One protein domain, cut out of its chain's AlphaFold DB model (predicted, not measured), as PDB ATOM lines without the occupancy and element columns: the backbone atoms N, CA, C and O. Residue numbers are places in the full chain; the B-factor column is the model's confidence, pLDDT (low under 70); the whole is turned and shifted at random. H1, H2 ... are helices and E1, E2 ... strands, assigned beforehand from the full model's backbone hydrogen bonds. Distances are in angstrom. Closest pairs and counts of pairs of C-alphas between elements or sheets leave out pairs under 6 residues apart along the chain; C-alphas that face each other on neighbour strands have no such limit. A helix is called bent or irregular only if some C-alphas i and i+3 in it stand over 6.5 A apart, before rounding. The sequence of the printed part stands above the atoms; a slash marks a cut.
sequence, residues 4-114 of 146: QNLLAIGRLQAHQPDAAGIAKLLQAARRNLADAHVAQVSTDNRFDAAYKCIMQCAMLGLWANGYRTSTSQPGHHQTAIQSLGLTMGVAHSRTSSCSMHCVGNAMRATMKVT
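What this domain is: This is residues 4 to 114 of the 146 residues of an uncharacterized protein of Variovorax paradoxus (strain EPS) (UniProt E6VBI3). A long helical hairpin, H2 and H3, has H5 running alongside to make a three-helix bundle, loosely closed between H2 and H5. At the end of H3, H4 packs across it at a steep angle, beside a tiny two-stranded sheet, with short H1 at the far tip. The printed part has 111 residues, in the order H1 E1 H2 H3 E2 H4 H5, mostly helix; the sheet, E1 - E2, is antiparallel. The whole is compact, with a radius of gyration of the C-alphas of 13.9 A, yet elongated, spanning 44 by 28 by 26 A.

Where its parts are: H1, residues 4 to 8, begins at C-alpha 4 (7.953, 151.190, 469.298). E1 is residues 12 to 14. H2, residues 19 to 36, is 25.8 A long. H3, residues 43 to 64, is 31.4 A long and begins at C-alpha 43 (40.349, 158.652, 452.392). E2 is residues 67 to 69. H4, residues 76 to 87, is 15.6 A long and irregular, but only just: C-alphas 82 and 85 are 6.51 A apart. H5, residues 100 to 113, is 20.4 A long and ends at C-alpha 113 (22.730, 143.227, 474.526).

How they stand to each other: H3 is the hub. H2 and H3 form a hairpin and touch, closest at the C-alphas of Ala 36 and Arg 46, 4.1 A, at a shallow tilt of 22 degrees, opposite ways. With residues 54 to 64 alone, H3 touches H5, closest at the C-alphas of Gly 61 and Thr 110, 6.1 A, at a shallow tilt of 17 degrees, the same way. H2 and H5 are close but not clearly touching, with the C-alphas of Leu 33 and Met 100 at 7.8 A. With residues 54 to 62 alone, H3 touches H4, closest at the C-alphas of Gly 61 and Thr 87, 4.9 A, at a steep tilt of 62 degrees. In E1 and E2, antiparallel at 142 degrees, N 13 and O 68 are 2.8 A apart, within hydrogen-bond range. H1 touches no helix, and is near E2. Every O i to N i+4 pair is within hydrogen-bond range in H1, H2, H3 and H5; in H4, 6 of 8 are.

The domain as a whole: The C-alphas of Ala 8 and Gln 40 are the two farthest apart, at 45.2 A. The printed part has no cut. The link from H4 to H5, residues 88 to 99, is long. The mean pLDDT of the printed part is 81.6; residues 89 to 114 are under 70.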
ATOM      1  N   GLN A   4       9.372 151.530 469.434       93.19
ATOM      2  CA  GLN A   4       7.953 151.190 469.298       93.19
ATOM      3  C   GLN A   4       7.218 152.216 468.429       93.19
ATOM      4  O   GLN A   4       6.427 151.829 467.573       93.19
ATOM      5  N   ASN A   5       7.535 153.509 468.571       94.25
ATOM      6  CA  ASN A   5       6.960 154.541 467.707       94.25
ATOM      7  C   ASN A   5       7.390 154.334 466.252       94.25
ATOM      8  O   ASN A   5       6.559 154.441 465.359       94.25
ATOM      9  N   LEU A   6       8.666 154.006 466.007       94.06
ATOM     10  CA  LEU A   6       9.176 153.726 464.660       94.06
ATOM     11  C   LEU A   6       8.535 152.477 464.032       94.06
ATOM     12  O   LEU A   6       8.316 152.459 462.821       94.06
ATOM     13  N   LEU A   7       8.215 151.456 464.832       94.88
ATOM     14  CA  LEU A   7       7.413 150.312 464.389       94.88
ATOM     15  C   LEU A   7       5.988 150.755 464.022       94.88
ATOM     16  O   LEU A   7       5.515 150.424 462.939       94.88
ATOM     17  N   ALA A   8       5.325 151.528 464.889       94.69
ATOM     18  CA  ALA A   8       3.942 151.966 464.692       94.69
ATOM     19  C   ALA A   8       3.751 152.797 463.411       94.69
ATOM     20  O   ALA A   8       2.745 152.647 462.728       94.69
ATOM     21  N   ILE A   9       4.736 153.628 463.046       93.62
ATOM     22  CA  ILE A   9       4.711 154.423 461.803       93.62
ATOM     23  C   ILE A   9       5.288 153.682 460.581       93.62
ATOM     24  O   ILE A   9       5.558 154.303 459.554       93.62
ATOM     25  N   GLY A  10       5.557 152.376 460.689       93.06
ATOM     26  CA  GLY A  10       6.026 151.538 459.578       93.06
ATOM     27  C   GLY A  10       7.479 151.765 459.137       93.06
ATOM     28  O   GLY A  10       7.887 151.280 458.081       93.06
ATOM     29  N   ARG A  11       8.290 152.487 459.921       94.38
ATOM     30  CA  ARG A  11       9.730 152.679 459.648       94.38
ATOM     31  C   ARG A  11      10.556 151.457 460.049       94.38
ATOM     32  O   ARG A  11      11.555 151.141 459.396       94.38
ATOM     33  N   LEU A  12      10.126 150.759 461.099       95.75
ATOM     34  CA  LEU A  12      10.656 149.462 461.511       95.75
ATOM     35  C   LEU A  12       9.635 148.353 461.267       95.75
ATOM     36  O   LEU A  12       8.438 148.591 461.150       95.75
ATOM     37  N   GLN A  13      10.138 147.129 461.225       96.06
ATOM     38  CA  GLN A  13       9.369 145.895 461.200       96.06
ATOM     39  C   GLN A  13       9.857 144.992 462.328       96.06
ATOM     40  O   GLN A  13      11.047 145.005 462.654       96.06
ATOM     41  N   ALA A  14       8.959 144.183 462.887       95.81
ATOM     42  CA  ALA A  14       9.356 143.107 463.783       95.81
ATOM     43  C   ALA A  14      10.286 142.132 463.044       95.81
ATOM     44  O   ALA A  14      10.085 141.808 461.870       95.81
ATOM     45  N   HIS A  15      11.325 141.679 463.732       94.56
ATOM     46  CA  HIS A  15      12.316 140.776 463.180       94.56
ATOM     47  C   HIS A  15      12.806 139.817 464.258       94.56
ATOM     48  O   HIS A  15      13.176 140.237 465.348       94.56
ATOM     49  N   GLN A  16      12.832 138.528 463.929       92.38
ATOM     50  CA  GLN A  16      13.459 137.495 464.745       92.38
ATOM     51  C   GLN A  16      14.788 137.120 464.084       92.38
ATOM     52  O   GLN A  16      14.777 136.373 463.103       92.38
ATOM     53  N   PRO A  17      15.921 137.689 464.533       88.12
ATOM     54  CA  PRO A  17      17.220 137.334 463.985       88.12
ATOM     55  C   PRO A  17      17.660 135.956 464.488       88.12
ATOM     56  O   PRO A  17      17.398 135.577 465.630       88.12
ATOM     57  N   ASP A  18      18.399 135.229 463.658       89.19
ATOM     58  CA  ASP A  18      19.101 134.025 464.080       89.19
ATOM     59  C   ASP A  18      20.538 134.349 464.530       89.19
ATOM     60  O   ASP A  18      21.140 135.369 464.172       89.19
ATOM     61  N   ALA A  19      21.120 133.458 465.337       87.69
ATOM     62  CA  ALA A  19      22.480 133.644 465.844       87.69
ATOM     63  C   ALA A  19      23.519 133.695 464.707       87.69
ATOM     64  O   ALA A  19      24.496 134.442 464.783       87.69
ATOM     65  N   ALA A  20      23.295 132.929 463.634       92.44
ATOM     66  CA  ALA A  20      24.179 132.897 462.476       92.44
ATOM     67  C   ALA A  20      24.172 134.231 461.711       92.44
ATOM     68  O   ALA A  20      25.235 134.719 461.322       92.44
ATOM     69  N   GLY A  21      23.004 134.847 461.519       90.81
ATOM     70  CA  GLY A  21      22.849 136.150 460.886       90.81
ATOM     71  C   GLY A  21      23.507 137.260 461.696       90.81
ATOM     72  O   GLY A  21      24.268 138.048 461.133       90.81
ATOM     73  N   ILE A  22      23.307 137.278 463.016       89.62
ATOM     74  CA  ILE A  22      23.983 138.229 463.914       89.62
ATOM     75  C   ILE A  22      25.502 138.068 463.825       89.62
ATOM     76  O   ILE A  22      26.214 139.059 463.668       89.62
ATOM     77  N   ALA A  23      26.013 136.834 463.874       89.25
ATOM     78  CA  ALA A  23      27.447 136.575 463.794       89.25
ATOM     79  C   ALA A  23      28.044 137.037 462.455       89.25
ATOM     80  O   ALA A  23      29.082 137.701 462.438       89.25
ATOM     81  N   LYS A  24      27.368 136.747 461.335       93.88
ATOM     82  CA  LYS A  24      27.778 137.203 459.997       93.88
ATOM     83  C   LYS A  24      27.808 138.726 459.901       93.88
ATOM     84  O   LYS A  24      28.776 139.290 459.393       93.88
ATOM     85  N   LEU A  25      26.775 139.393 460.407       92.88
ATOM     86  CA  LEU A  25      26.672 140.849 460.371       92.88
ATOM     87  C   LEU A  25      27.737 141.513 461.261       92.88
ATOM     88  O   LEU A  25      28.379 142.476 460.846       92.88
ATOM     89  N   LEU A  26      28.005 140.939 462.435       91.31
ATOM     90  CA  LEU A  26      29.088 141.356 463.324       91.31
ATOM     91  C   LEU A  26      30.462 141.182 462.668       91.31
ATOM     92  O   LEU A  26      31.293 142.085 462.730       91.31
ATOM     93  N   GLN A  27      30.708 140.052 462.008       95.62
ATOM     94  CA  GLN A  27      31.956 139.815 461.287       95.62
ATOM     95  C   GLN A  27      32.135 140.800 460.126       95.62
ATOM     96  O   GLN A  27      33.242 141.283 459.896       95.62
ATOM     97  N   ALA A  28      31.062 141.128 459.403       95.75
ATOM     98  CA  ALA A  28      31.103 142.141 458.356       95.75
ATOM     99  C   ALA A  28      31.470 143.523 458.921       95.75
ATOM    100  O   ALA A  28      32.359 144.171 458.370       95.75
ATOM    101  N   ALA A  29      30.887 143.914 460.058       93.94
ATOM    102  CA  ALA A  29      31.211 145.180 460.714       93.94
ATOM    103  C   ALA A  29      32.686 145.232 461.140       93.94
ATOM    104  O   ALA A  29      33.362 146.227 460.901       93.94
ATOM    105  N   ARG A  30      33.227 144.132 461.681       93.94
ATOM    106  CA  ARG A  30      34.650 144.052 462.062       93.94
ATOM    107  C   ARG A  30      35.585 144.223 460.871       93.94
ATOM    108  O   ARG A  30      36.596 144.900 461.005       93.94
ATOM    109  N   ARG A  31      35.256 143.607 459.731       97.38
ATOM    110  CA  ARG A  31      36.052 143.731 458.502       97.38
ATOM    111  C   ARG A  31      36.053 145.167 457.997       97.38
ATOM    112  O   ARG A  31      37.117 145.745 457.862       97.38
ATOM    113  N   ASN A  32      34.874 145.772 457.868       96.06
ATOM    114  CA  ASN A  32      34.748 147.162 457.434       96.06
ATOM    115  C   ASN A  32      35.464 148.149 458.375       96.06
ATOM    116  O   ASN A  32      36.021 149.141 457.918       96.06
ATOM    117  N   LEU A  33      35.490 147.874 459.684       94.62
ATOM    118  CA  LEU A  33      36.284 148.658 460.632       94.62
ATOM    119  C   LEU A  33      37.791 148.524 460.370       94.62
ATOM    120  O   LEU A  33      38.501 149.524 460.386       94.62
ATOM    121  N   ALA A  34      38.279 147.305 460.128       95.44
ATOM    122  CA  ALA A  34      39.681 147.076 459.785       95.44
ATOM    123  C   ALA A  34      40.053 147.763 458.461       95.44
ATOM    124  O   ALA A  34      41.062 148.462 458.403       95.44
ATOM    125  N   ASP A  35      39.200 147.648 457.442       94.81
ATOM    126  CA  ASP A  35      39.400 148.258 456.123       94.81
ATOM    127  C   ASP A  35      39.461 149.792 456.210       94.81
ATOM    128  O   ASP A  35      40.309 150.421 455.578       94.81
ATOM    129  N   ALA A  36      38.640 150.413 457.065       94.00
ATOM    130  CA  ALA A  36      38.672 151.860 457.299       94.00
ATOM    131  C   ALA A  36      40.021 152.359 457.867       94.00
ATOM    132  O   ALA A  36      40.368 153.543 457.741       94.00
ATOM    133  N   HIS A  37      40.784 151.474 458.513       93.38
ATOM    134  CA  HIS A  37      42.088 151.771 459.107       93.38
ATOM    135  C   HIS A  37      43.277 151.511 458.171       93.38
ATOM    136  O   HIS A  37      44.396 151.884 458.521       93.38
ATOM    137  N   VAL A  38      43.065 150.922 456.991       95.75
ATOM    138  CA  VAL A  38      44.136 150.661 456.018       95.75
ATOM    139  C   VAL A  38      44.630 151.991 455.441       95.75
ATOM    140  O   VAL A  38      43.908 152.684 454.732       95.75
ATOM    141  N   ALA A  39      45.867 152.379 455.753       93.50
ATOM    142  CA  ALA A  39      46.426 153.674 455.351       93.50
ATOM    143  C   ALA A  39      46.766 153.755 453.850       93.50
ATOM    144  O   ALA A  39      46.914 154.846 453.310       93.50
ATOM    145  N   GLN A  40      46.886 152.603 453.190       96.88
ATOM    146  CA  GLN A  40      47.267 152.455 451.786       96.88
ATOM    147  C   GLN A  40      46.114 152.729 450.809       96.88
ATOM    148  O   GLN A  40      46.346 152.819 449.607       96.88
ATOM    149  N   VAL A  41      44.876 152.841 451.299       94.06
ATOM    150  CA  VAL A  41      43.702 153.186 450.485       94.06
ATOM    151  C   VAL A  41      43.321 154.656 450.670       94.06
ATOM    152  O   VAL A  41      43.639 155.274 451.689       94.06
ATOM    153  N   SER A  42      42.623 155.216 449.680       96.19
ATOM    154  CA  SER A  42      42.168 156.610 449.713       96.19
ATOM    155  C   SER A  42      41.283 156.902 450.927       96.19
ATOM    156  O   SER A  42      40.615 156.023 451.478       96.19
ATOM    157  N   THR A  43      41.244 158.171 451.332       92.44
ATOM    158  CA  THR A  43      40.349 158.652 452.392       92.44
ATOM    159  C   THR A  43      38.885 158.349 452.094       92.44
ATOM    160  O   THR A  43      38.155 157.977 453.008       92.44
ATOM    161  N   ASP A  44      38.486 158.431 450.826       95.00
ATOM    162  CA  ASP A  44      37.112 158.182 450.384       95.00
ATOM    163  C   ASP A  44      36.734 156.709 450.579       95.00
ATOM    164  O   ASP A  44      35.717 156.396 451.195       95.00
ATOM    165  N   ASN A  45      37.618 155.784 450.194       95.06
ATOM    166  CA  ASN A  45      37.385 154.354 450.411       95.06
ATOM    167  C   ASN A  45      37.354 153.998 451.903       95.06
ATOM    168  O   ASN A  45      36.579 153.141 452.336       95.06
ATOM    169  N   ARG A  46      38.183 154.662 452.714       94.06
ATOM    170  CA  ARG A  46      38.177 154.485 454.174       94.06
ATOM    171  C   ARG A  46      36.887 155.006 454.793       94.06
ATOM    172  O   ARG A  46      36.366 154.385 455.720       94.06
ATOM    173  N   PHE A  47      36.358 156.112 454.275       92.81
ATOM    174  CA  PHE A  47      35.063 156.646 454.671       92.81
ATOM    175  C   PHE A  47      33.930 155.676 454.319       92.81
ATOM    176  O   PHE A  47      33.117 155.360 455.188       92.81
ATOM    177  N   ASP A  48      33.920 155.120 453.107       95.50
ATOM    178  CA  ASP A  48      32.930 154.124 452.686       95.50
ATOM    179  C   ASP A  48      32.940 152.878 453.580       95.50
ATOM    180  O   ASP A  48      31.886 152.367 453.974       95.50
ATOM    181  N   ALA A  49      34.131 152.395 453.943       95.12
ATOM    182  CA  ALA A  49      34.290 151.283 454.873       95.12
ATOM    183  C   ALA A  49      33.752 151.637 456.272       95.12
ATOM    184  O   ALA A  49      32.948 150.892 456.841       95.12
ATOM    185  N   ALA A  50      34.098 152.814 456.803       92.62
ATOM    186  CA  ALA A  50      33.589 153.284 458.090       92.62
ATOM    187  C   ALA A  50      32.054 153.423 458.093       92.62
ATOM    188  O   ALA A  50      31.390 152.967 459.028       92.62
ATOM    189  N   TYR A  51      31.474 153.975 457.025       95.06
ATOM    190  CA  TYR A  51      30.027 154.102 456.859       95.06
ATOM    191  C   TYR A  51      29.333 152.733 456.859       95.06
ATOM    192  O   TYR A  51      28.370 152.524 457.605       95.06
ATOM    193  N   LYS A  52      29.856 151.761 456.098       95.19
ATOM    194  CA  LYS A  52      29.340 150.382 456.094       95.19
ATOM    195  C   LYS A  52      29.414 149.745 457.479       95.19
ATOM    196  O   LYS A  52      28.459 149.082 457.886       95.19
ATOM    197  N   CYS A  53      30.498 149.971 458.222       95.00
ATOM    198  CA  CYS A  53      30.624 149.491 459.595       95.00
ATOM    199  C   CYS A  53      29.519 150.062 460.499       95.00
ATOM    200  O   CYS A  53      28.824 149.300 461.169       95.00
ATOM    201  N   ILE A  54      29.315 151.385 460.499       92.00
ATOM    202  CA  ILE A  54      28.287 152.047 461.322       92.00
ATOM    203  C   ILE A  54      26.892 151.532 460.966       92.00
ATOM    204  O   ILE A  54      26.108 151.208 461.860       92.00
ATOM    205  N   MET A  55      26.594 151.399 459.674       94.06
ATOM    206  CA  MET A  55      25.330 150.836 459.197       94.06
ATOM    207  C   MET A  55      25.096 149.414 459.716       94.06
ATOM    208  O   MET A  55      24.005 149.096 460.186       94.06
ATOM    209  N   GLN A  56      26.118 148.559 459.681       94.19
ATOM    210  CA  GLN A  56      26.014 147.186 460.177       94.19
ATOM    211  C   GLN A  56      25.857 147.138 461.702       94.19
ATOM    212  O   GLN A  56      25.062 146.347 462.206       94.19
ATOM    213  N   CYS A  57      26.529 148.024 462.443       91.62
ATOM    214  CA  CYS A  57      26.310 148.191 463.881       91.62
ATOM    215  C   CYS A  57      24.878 148.651 464.202       91.62
ATOM    216  O   CYS A  57      24.264 148.130 465.131       91.62
ATOM    217  N   ALA A  58      24.320 149.578 463.418       92.56
ATOM    218  CA  ALA A  58      22.939 150.033 463.570       92.56
ATOM    219  C   ALA A  58      21.935 148.898 463.361       92.56
ATOM    220  O   ALA A  58      21.030 148.693 464.170       92.56
ATOM    221  N   MET A  59      22.131 148.113 462.301       93.31
ATOM    222  CA  MET A  59      21.310 146.938 462.025       93.31
ATOM    223  C   MET A  59      21.409 145.901 463.146       93.31
ATOM    224  O   MET A  59      20.377 145.404 463.585       93.31
ATOM    225  N   LEU A  60      22.612 145.615 463.660       93.25
ATOM    226  CA  LEU A  60      22.784 144.706 464.798       93.25
ATOM    227  C   LEU A  60      22.035 145.189 466.042       93.25
ATOM    228  O   LEU A  60      21.392 144.382 466.709       93.25
ATOM    229  N   GLY A  61      22.101 146.488 466.349       91.75
ATOM    230  CA  GLY A  61      21.366 147.084 467.463       91.75
ATOM    231  C   GLY A  61      19.856 146.892 467.321       91.75
ATOM    232  O   GLY A  61      19.196 146.479 468.273       91.75
ATOM    233  N   LEU A  62      19.311 147.122 466.124       93.38
ATOM    234  CA  LEU A  62      17.897 146.870 465.832       93.38
ATOM    235  C   LEU A  62      17.541 145.387 465.969       93.38
ATOM    236  O   LEU A  62      16.564 145.062 466.642       93.38
ATOM    237  N   TRP A  63      18.350 144.494 465.395       94.12
ATOM    238  CA  TRP A  63      18.112 143.050 465.430       94.12
ATOM    239  C   TRP A  63      18.111 142.529 466.866       94.12
ATOM    240  O   TRP A  63      17.199 141.809 467.254       94.12
ATOM    241  N   ALA A  64      19.070 142.962 467.687       89.06
ATOM    242  CA  ALA A  64      19.136 142.604 469.102       89.06
ATOM    243  C   ALA A  64      17.909 143.080 469.907       89.06
ATOM    244  O   ALA A  64      17.601 142.496 470.941       89.06
ATOM    245  N   ASN A  65      17.197 144.101 469.421       91.12
ATOM    246  CA  ASN A  65      15.945 144.598 469.996       91.12
ATOM    247  C   ASN A  65      14.689 144.019 469.311       91.12
ATOM    248  O   ASN A  65      13.581 144.457 469.608       91.12
ATOM    249  N   GLY A  66      14.832 143.045 468.405       93.00
ATOM    250  CA  GLY A  66      13.708 142.395 467.722       93.00
ATOM    251  C   GLY A  66      13.131 143.188 466.545       93.00
ATOM    252  O   GLY A  66      11.974 142.987 466.170       93.00
ATOM    253  N   TYR A  67      13.912 144.097 465.956       95.44
ATOM    254  CA  TYR A  67      13.477 144.962 464.859       95.44
ATOM    255  C   TYR A  67      14.420 144.914 463.654       95.44
ATOM    256  O   TYR A  67      15.606 144.612 463.760       95.44
ATOM    257  N   ARG A  68      13.905 145.287 462.483       95.12
ATOM    258  CA  ARG A  68      14.691 145.634 461.289       95.12
ATOM    259  C   ARG A  68      14.093 146.858 460.607       95.12
ATOM    260  O   ARG A  68      12.914 147.150 460.785       95.12
ATOM    261  N   THR A  69      14.875 147.562 459.798       94.81
ATOM    262  CA  THR A  69      14.353 148.659 458.973       94.81
ATOM    263  C   THR A  69      13.476 148.142 457.840       94.81
ATOM    264  O   THR A  69      13.783 147.108 457.246       94.81
ATOM    265  N   SER A  70      12.427 148.888 457.489       92.00
ATOM    266  CA  SER A  70      11.633 148.592 456.295       92.00
ATOM    267  C   SER A  70      12.400 148.994 455.032       92.00
ATOM    268  O   SER A  70      12.540 150.180 454.748       92.00
ATOM    269  N   THR A  71      12.898 148.026 454.259       87.12
ATOM    270  CA  THR A  71      13.654 148.287 453.014       87.12
ATOM    271  C   THR A  71      12.785 148.836 451.881       87.12
ATOM    272  O   THR A  71      13.307 149.439 450.952       87.12
ATOM    273  N   SER A  72      11.463 148.676 451.977       84.25
ATOM    274  CA  SER A  72      10.479 149.253 451.054       84.25
ATOM    275  C   SER A  72      10.197 150.737 451.298       84.25
ATOM    276  O   SER A  72       9.490 151.355 450.507       84.25
ATOM    277  N   GLN A  73      10.717 151.314 452.387       82.00
ATOM    278  CA  GLN A  73      10.510 152.719 452.729       82.00
ATOM    279  C   GLN A  73      11.766 153.548 452.412       82.00
ATOM    280  O   GLN A  73      12.893 153.123 452.713       82.00
ATOM    281  N   PRO A  74      11.610 154.756 451.841       86.50
ATOM    282  CA  PRO A  74      12.727 155.667 451.643       86.50
ATOM    283  C   PRO A  74      13.320 156.098 452.993       86.50
ATOM    284  O   PRO A  74      12.619 156.243 453.998       86.50
ATOM    285  N   GLY A  75      14.637 156.306 453.028       89.44
ATOM    286  CA  GLY A  75      15.341 156.715 454.249       89.44
ATOM    287  C   GLY A  75      15.548 155.594 455.276       89.44
ATOM    288  O   GLY A  75      15.763 155.874 456.457       89.44
ATOM    289  N   HIS A  76      15.508 154.323 454.871       91.12
ATOM    290  CA  HIS A  76      15.794 153.201 455.774       91.12
ATOM    291  C   HIS A  76      17.234 153.235 456.322       91.12
ATOM    292  O   HIS A  76      17.436 152.931 457.495       91.12
ATOM    293  N   HIS A  77      18.220 153.699 455.542       91.69
ATOM    294  CA  HIS A  77      19.582 153.937 456.043       91.69
ATOM    295  C   HIS A  77      19.617 154.996 457.150       91.69
ATOM    296  O   HIS A  77      20.165 154.762 458.225       91.69
ATOM    297  N   GLN A  78      18.956 156.135 456.923       91.69
ATOM    298  CA  GLN A  78      18.832 157.192 457.925       91.69
ATOM    299  C   GLN A  78      18.137 156.681 459.194       91.69
ATOM    300  O   GLN A  78      18.616 156.929 460.298       91.69
ATOM    301  N   THR A  79      17.053 155.917 459.038       93.50
ATOM    302  CA  THR A  79      16.314 155.308 460.157       93.50
ATOM    303  C   THR A  79      17.214 154.377 460.971       93.50
ATOM    304  O   THR A  79      17.212 154.445 462.201       93.50
ATOM    305  N   ALA A  80      18.022 153.540 460.308       92.25
ATOM    306  CA  ALA A  80      18.985 152.677 460.986       92.25
ATOM    307  C   ALA A  80      19.966 153.508 461.823       92.25
ATOM    308  O   ALA A  80      20.078 153.292 463.027       92.25
ATOM    309  N   ILE A  81      20.622 154.506 461.227       89.12
ATOM    310  CA  ILE A  81      21.612 155.340 461.924       89.12
ATOM    311  C   ILE A  81      20.978 156.089 463.103       89.12
ATOM    312  O   ILE A  81      21.529 156.086 464.199       89.12
ATOM    313  N   GLN A  82      19.793 156.676 462.932       89.19
ATOM    314  CA  GLN A  82      19.093 157.372 464.017       89.19
ATOM    315  C   GLN A  82      18.741 156.438 465.186       89.19
ATOM    316  O   GLN A  82      18.764 156.853 466.345       89.19
ATOM    317  N   SER A  83      18.470 155.160 464.905       89.06
ATOM    318  CA  SER A  83      18.180 154.158 465.934       89.06
ATOM    319  C   SER A  83      19.400 153.731 466.762       89.06
ATOM    320  O   SER A  83      19.228 153.095 467.804       89.06
ATOM    321  N   LEU A  84      20.627 154.109 466.374       85.75
ATOM    322  CA  LEU A  84      21.851 153.815 467.135       85.75
ATOM    323  C   LEU A  84      21.775 154.332 468.575       85.75
ATOM    324  O   LEU A  84      22.119 153.608 469.510       85.75
ATOM    325  N   GLY A  85      21.271 155.556 468.760       83.25
ATOM    326  CA  GLY A  85      21.103 156.152 470.088       83.25
ATOM    327  C   GLY A  85      20.084 155.405 470.955       83.25
ATOM    328  O   GLY A  85      20.211 155.392 472.175       83.25
ATOM    329  N   LEU A  86      19.107 154.739 470.331       83.56
ATOM    330  CA  LEU A  86      18.063 153.971 471.016       83.56
ATOM    331  C   LEU A  86      18.490 152.533 471.330       83.56
ATOM    332  O   LEU A  86      17.984 151.942 472.276       83.56
ATOM    333  N   THR A  87      19.392 151.962 470.530       82.94
ATOM    334  CA  THR A  87      19.741 150.532 470.582       82.94
ATOM    335  C   THR A  87      21.076 150.249 471.261       82.94
ATOM    336  O   THR A  87      21.230 149.192 471.868       82.94
ATOM    337  N   MET A  88      22.046 151.163 471.173       71.00
ATOM    338  CA  MET A  88      23.407 150.951 471.685       71.00
ATOM    339  C   MET A  88      23.802 151.891 472.828       71.00
ATOM    340  O   MET A  88      24.940 151.832 473.288       71.00
ATOM    341  N   GLY A  89      22.889 152.749 473.297       59.44
ATOM    342  CA  GLY A  89      23.147 153.658 474.422       59.44
ATOM    343  C   GLY A  89      24.285 154.652 474.164       59.44
ATOM    344  O   GLY A  89      24.857 155.196 475.107       59.44
ATOM    345  N   VAL A  90      24.645 154.875 472.896       57.22
ATOM    346  CA  VAL A  90      25.652 155.865 472.518       57.22
ATOM    347  C   VAL A  90      24.994 157.234 472.655       57.22
ATOM    348  O   VAL A  90      24.042 157.541 471.936       57.22
ATOM    349  N   ALA A  91      25.458 158.036 473.616       47.38
ATOM    350  CA  ALA A  91      25.003 159.412 473.770       47.38
ATOM    351  C   ALA A  91      25.185 160.174 472.445       47.38
ATOM    352  O   ALA A  91      26.124 159.909 471.694       47.38
ATOM    353  N   HIS A  92      24.302 161.141 472.168       50.41
ATOM    354  CA  HIS A  92      24.384 162.062 471.024       50.41
ATOM    355  C   HIS A  92      25.566 163.050 471.191       50.41
ATOM    356  O   HIS A  92      25.423 164.266 471.123       50.41
ATOM    357  N   SER A  93      26.764 162.554 471.488       37.72
ATOM    358  CA  SER A  93      27.988 163.342 471.480       37.72
ATOM    359  C   SER A  93      28.345 163.628 470.027       37.72
ATOM    360  O   SER A  93      28.548 162.690 469.256       37.72
ATOM    361  N   ARG A  94      28.359 164.923 469.673       38.72
ATOM    362  CA  ARG A  94      28.659 165.478 468.344       38.72
ATOM    363  C   ARG A  94      29.562 164.559 467.525       38.72
ATOM    364  O   ARG A  94      30.728 164.352 467.851       38.72
ATOM    365  N   THR A  95      29.017 164.082 466.416       37.78
ATOM    366  CA  THR A  95      29.673 163.310 465.358       37.78
ATOM    367  C   THR A  95      30.710 164.152 464.591       37.78
ATOM    368  O   THR A  95      30.819 164.046 463.380       37.78
ATOM    369  N   SER A  96      31.451 165.040 465.260       29.33
ATOM    370  CA  SER A  96      32.512 165.862 464.659       29.33
ATOM    371  C   SER A  96      33.876 165.171 464.696       29.33
ATOM    372  O   SER A  96      34.807 165.592 464.022       29.33
ATOM    373  N   SER A  97      33.993 164.069 465.436       34.25
ATOM    374  CA  SER A  97      35.102 163.133 465.314       34.25
ATOM    375  C   SER A  97      34.547 161.730 465.503       34.25
ATOM    376  O   SER A  97      34.356 161.265 466.627       34.25
ATOM    377  N   CYS A  98      34.243 161.039 464.401       36.97
ATOM    378  CA  CYS A  98      34.061 159.591 464.441       36.97
ATOM    379  C   CYS A  98      35.446 158.960 464.655       36.97
ATOM    380  O   CYS A  98      36.034 158.357 463.763       36.97
ATOM    381  N   SER A  99      36.031 159.181 465.834       43.62
ATOM    382  CA  SER A  99      37.218 158.456 466.248       43.62
ATOM    383  C   SER A  99      36.784 157.001 466.373       43.62
ATOM    384  O   SER A  99      35.814 156.702 467.073       43.62
ATOM    385  N   MET A 100      37.451 156.095 465.663       48.47
ATOM    386  CA  MET A 100      37.061 154.682 465.538       48.47
ATOM    387  C   MET A 100      36.914 153.954 466.892       48.47
ATOM    388  O   MET A 100      36.247 152.923 466.994       48.47
ATOM    389  N   HIS A 101      37.422 154.558 467.969       49.28
ATOM    390  CA  HIS A 101      37.115 154.230 469.362       49.28
ATOM    391  C   HIS A 101      35.610 154.175 469.691       49.28
ATOM    392  O   HIS A 101      35.180 153.285 470.428       49.28
ATOM    393  N   CYS A 102      34.790 155.074 469.137       41.16
ATOM    394  CA  CYS A 102      33.348 155.114 469.394       41.16
ATOM    395  C   CYS A 102      32.630 153.911 468.753       41.16
ATOM    396  O   CYS A 102      31.787 153.274 469.384       41.16
ATOM    397  N   VAL A 103      33.057 153.512 467.550       51.78
ATOM    398  CA  VAL A 103      32.559 152.319 466.842       51.78
ATOM    399  C   VAL A 103      32.947 151.035 467.585       51.78
ATOM    400  O   VAL A 103      32.113 150.146 467.772       51.78
ATOM    401  N   GLY A 104      34.179 150.960 468.101       51.56
ATOM    402  CA  GLY A 104      34.633 149.839 468.930       51.56
ATOM    403  C   GLY A 104      33.847 149.683 470.239       51.56
ATOM    404  O   GLY A 104      33.559 148.561 470.663       51.56
ATOM    405  N   ASN A 105      33.450 150.790 470.873       54.09
ATOM    406  CA  ASN A 105      32.601 150.763 472.067       54.09
ATOM    407  C   ASN A 105      31.153 150.383 471.747       54.09
ATOM    408  O   ASN A 105      30.565 149.595 472.488       54.09
ATOM    409  N   ALA A 106      30.616 150.854 470.622       52.25
ATOM    410  CA  ALA A 106      29.292 150.470 470.151       52.25
ATOM    411  C   ALA A 106      29.218 148.956 469.889       52.25
ATOM    412  O   ALA A 106      28.337 148.276 470.405       52.25
ATOM    413  N   MET A 107      30.227 148.395 469.216       52.62
ATOM    414  CA  MET A 107      30.330 146.959 468.954       52.62
ATOM    415  C   MET A 107      30.435 146.117 470.241       52.62
ATOM    416  O   MET A 107      29.834 145.045 470.335       52.62
ATOM    417  N   ARG A 108      31.150 146.606 471.265       54.94
ATOM    418  CA  ARG A 108      31.181 145.985 472.604       54.94
ATOM    419  C   ARG A 108      29.828 146.052 473.317       54.94
ATOM    420  O   ARG A 108      29.464 145.095 473.998       54.94
ATOM    421  N   ALA A 109      29.084 147.146 473.163       51.06
ATOM    422  CA  ALA A 109      27.741 147.283 473.720       51.06
ATOM    423  C   ALA A 109      26.758 146.308 473.052       51.06
ATOM    424  O   ALA A 109      26.007 145.636 473.756       51.06
ATOM    425  N   THR A 110      26.826 146.127 471.727       51.66
ATOM    426  CA  THR A 110      25.967 145.167 471.013       51.66
ATOM    427  C   THR A 110      26.168 143.734 471.504       51.66
ATOM    428  O   THR A 110      25.190 143.024 471.718       51.66
ATOM    429  N   MET A 111      27.415 143.327 471.777       50.91
ATOM    430  CA  MET A 111      27.717 142.002 472.342       50.91
ATOM    431  C   MET A 111      27.149 141.793 473.751       50.91
ATOM    432  O   MET A 111      26.855 140.658 474.117       50.91
ATOM    433  N   LYS A 112      26.977 142.859 474.547       49.28
ATOM    434  CA  LYS A 112      26.331 142.771 475.869       49.28
ATOM    435  C   LYS A 112      24.805 142.646 475.771       49.28
ATOM    436  O   LYS A 112      24.201 142.022 476.640       49.28
ATOM    437  N   VAL A 113      24.192 143.238 474.741       43.97
ATOM    438  CA  VAL A 113      22.730 143.227 474.526       43.97
ATOM    439  C   VAL A 113      22.262 141.918 473.887       43.97
ATOM    440  O   VAL A 113      21.179 141.434 474.209       43.97
ATOM    441  N   THR A 114      23.089 141.275 473.056       47.41
ATOM    442  CA  THR A 114      22.822 139.924 472.550       47.41
ATOM    443  C   THR A 114      22.999 138.885 473.663       47.41
ATOM    444  O   THR A 114      23.960 138.117 473.656       47.41
TER     445      THR A 114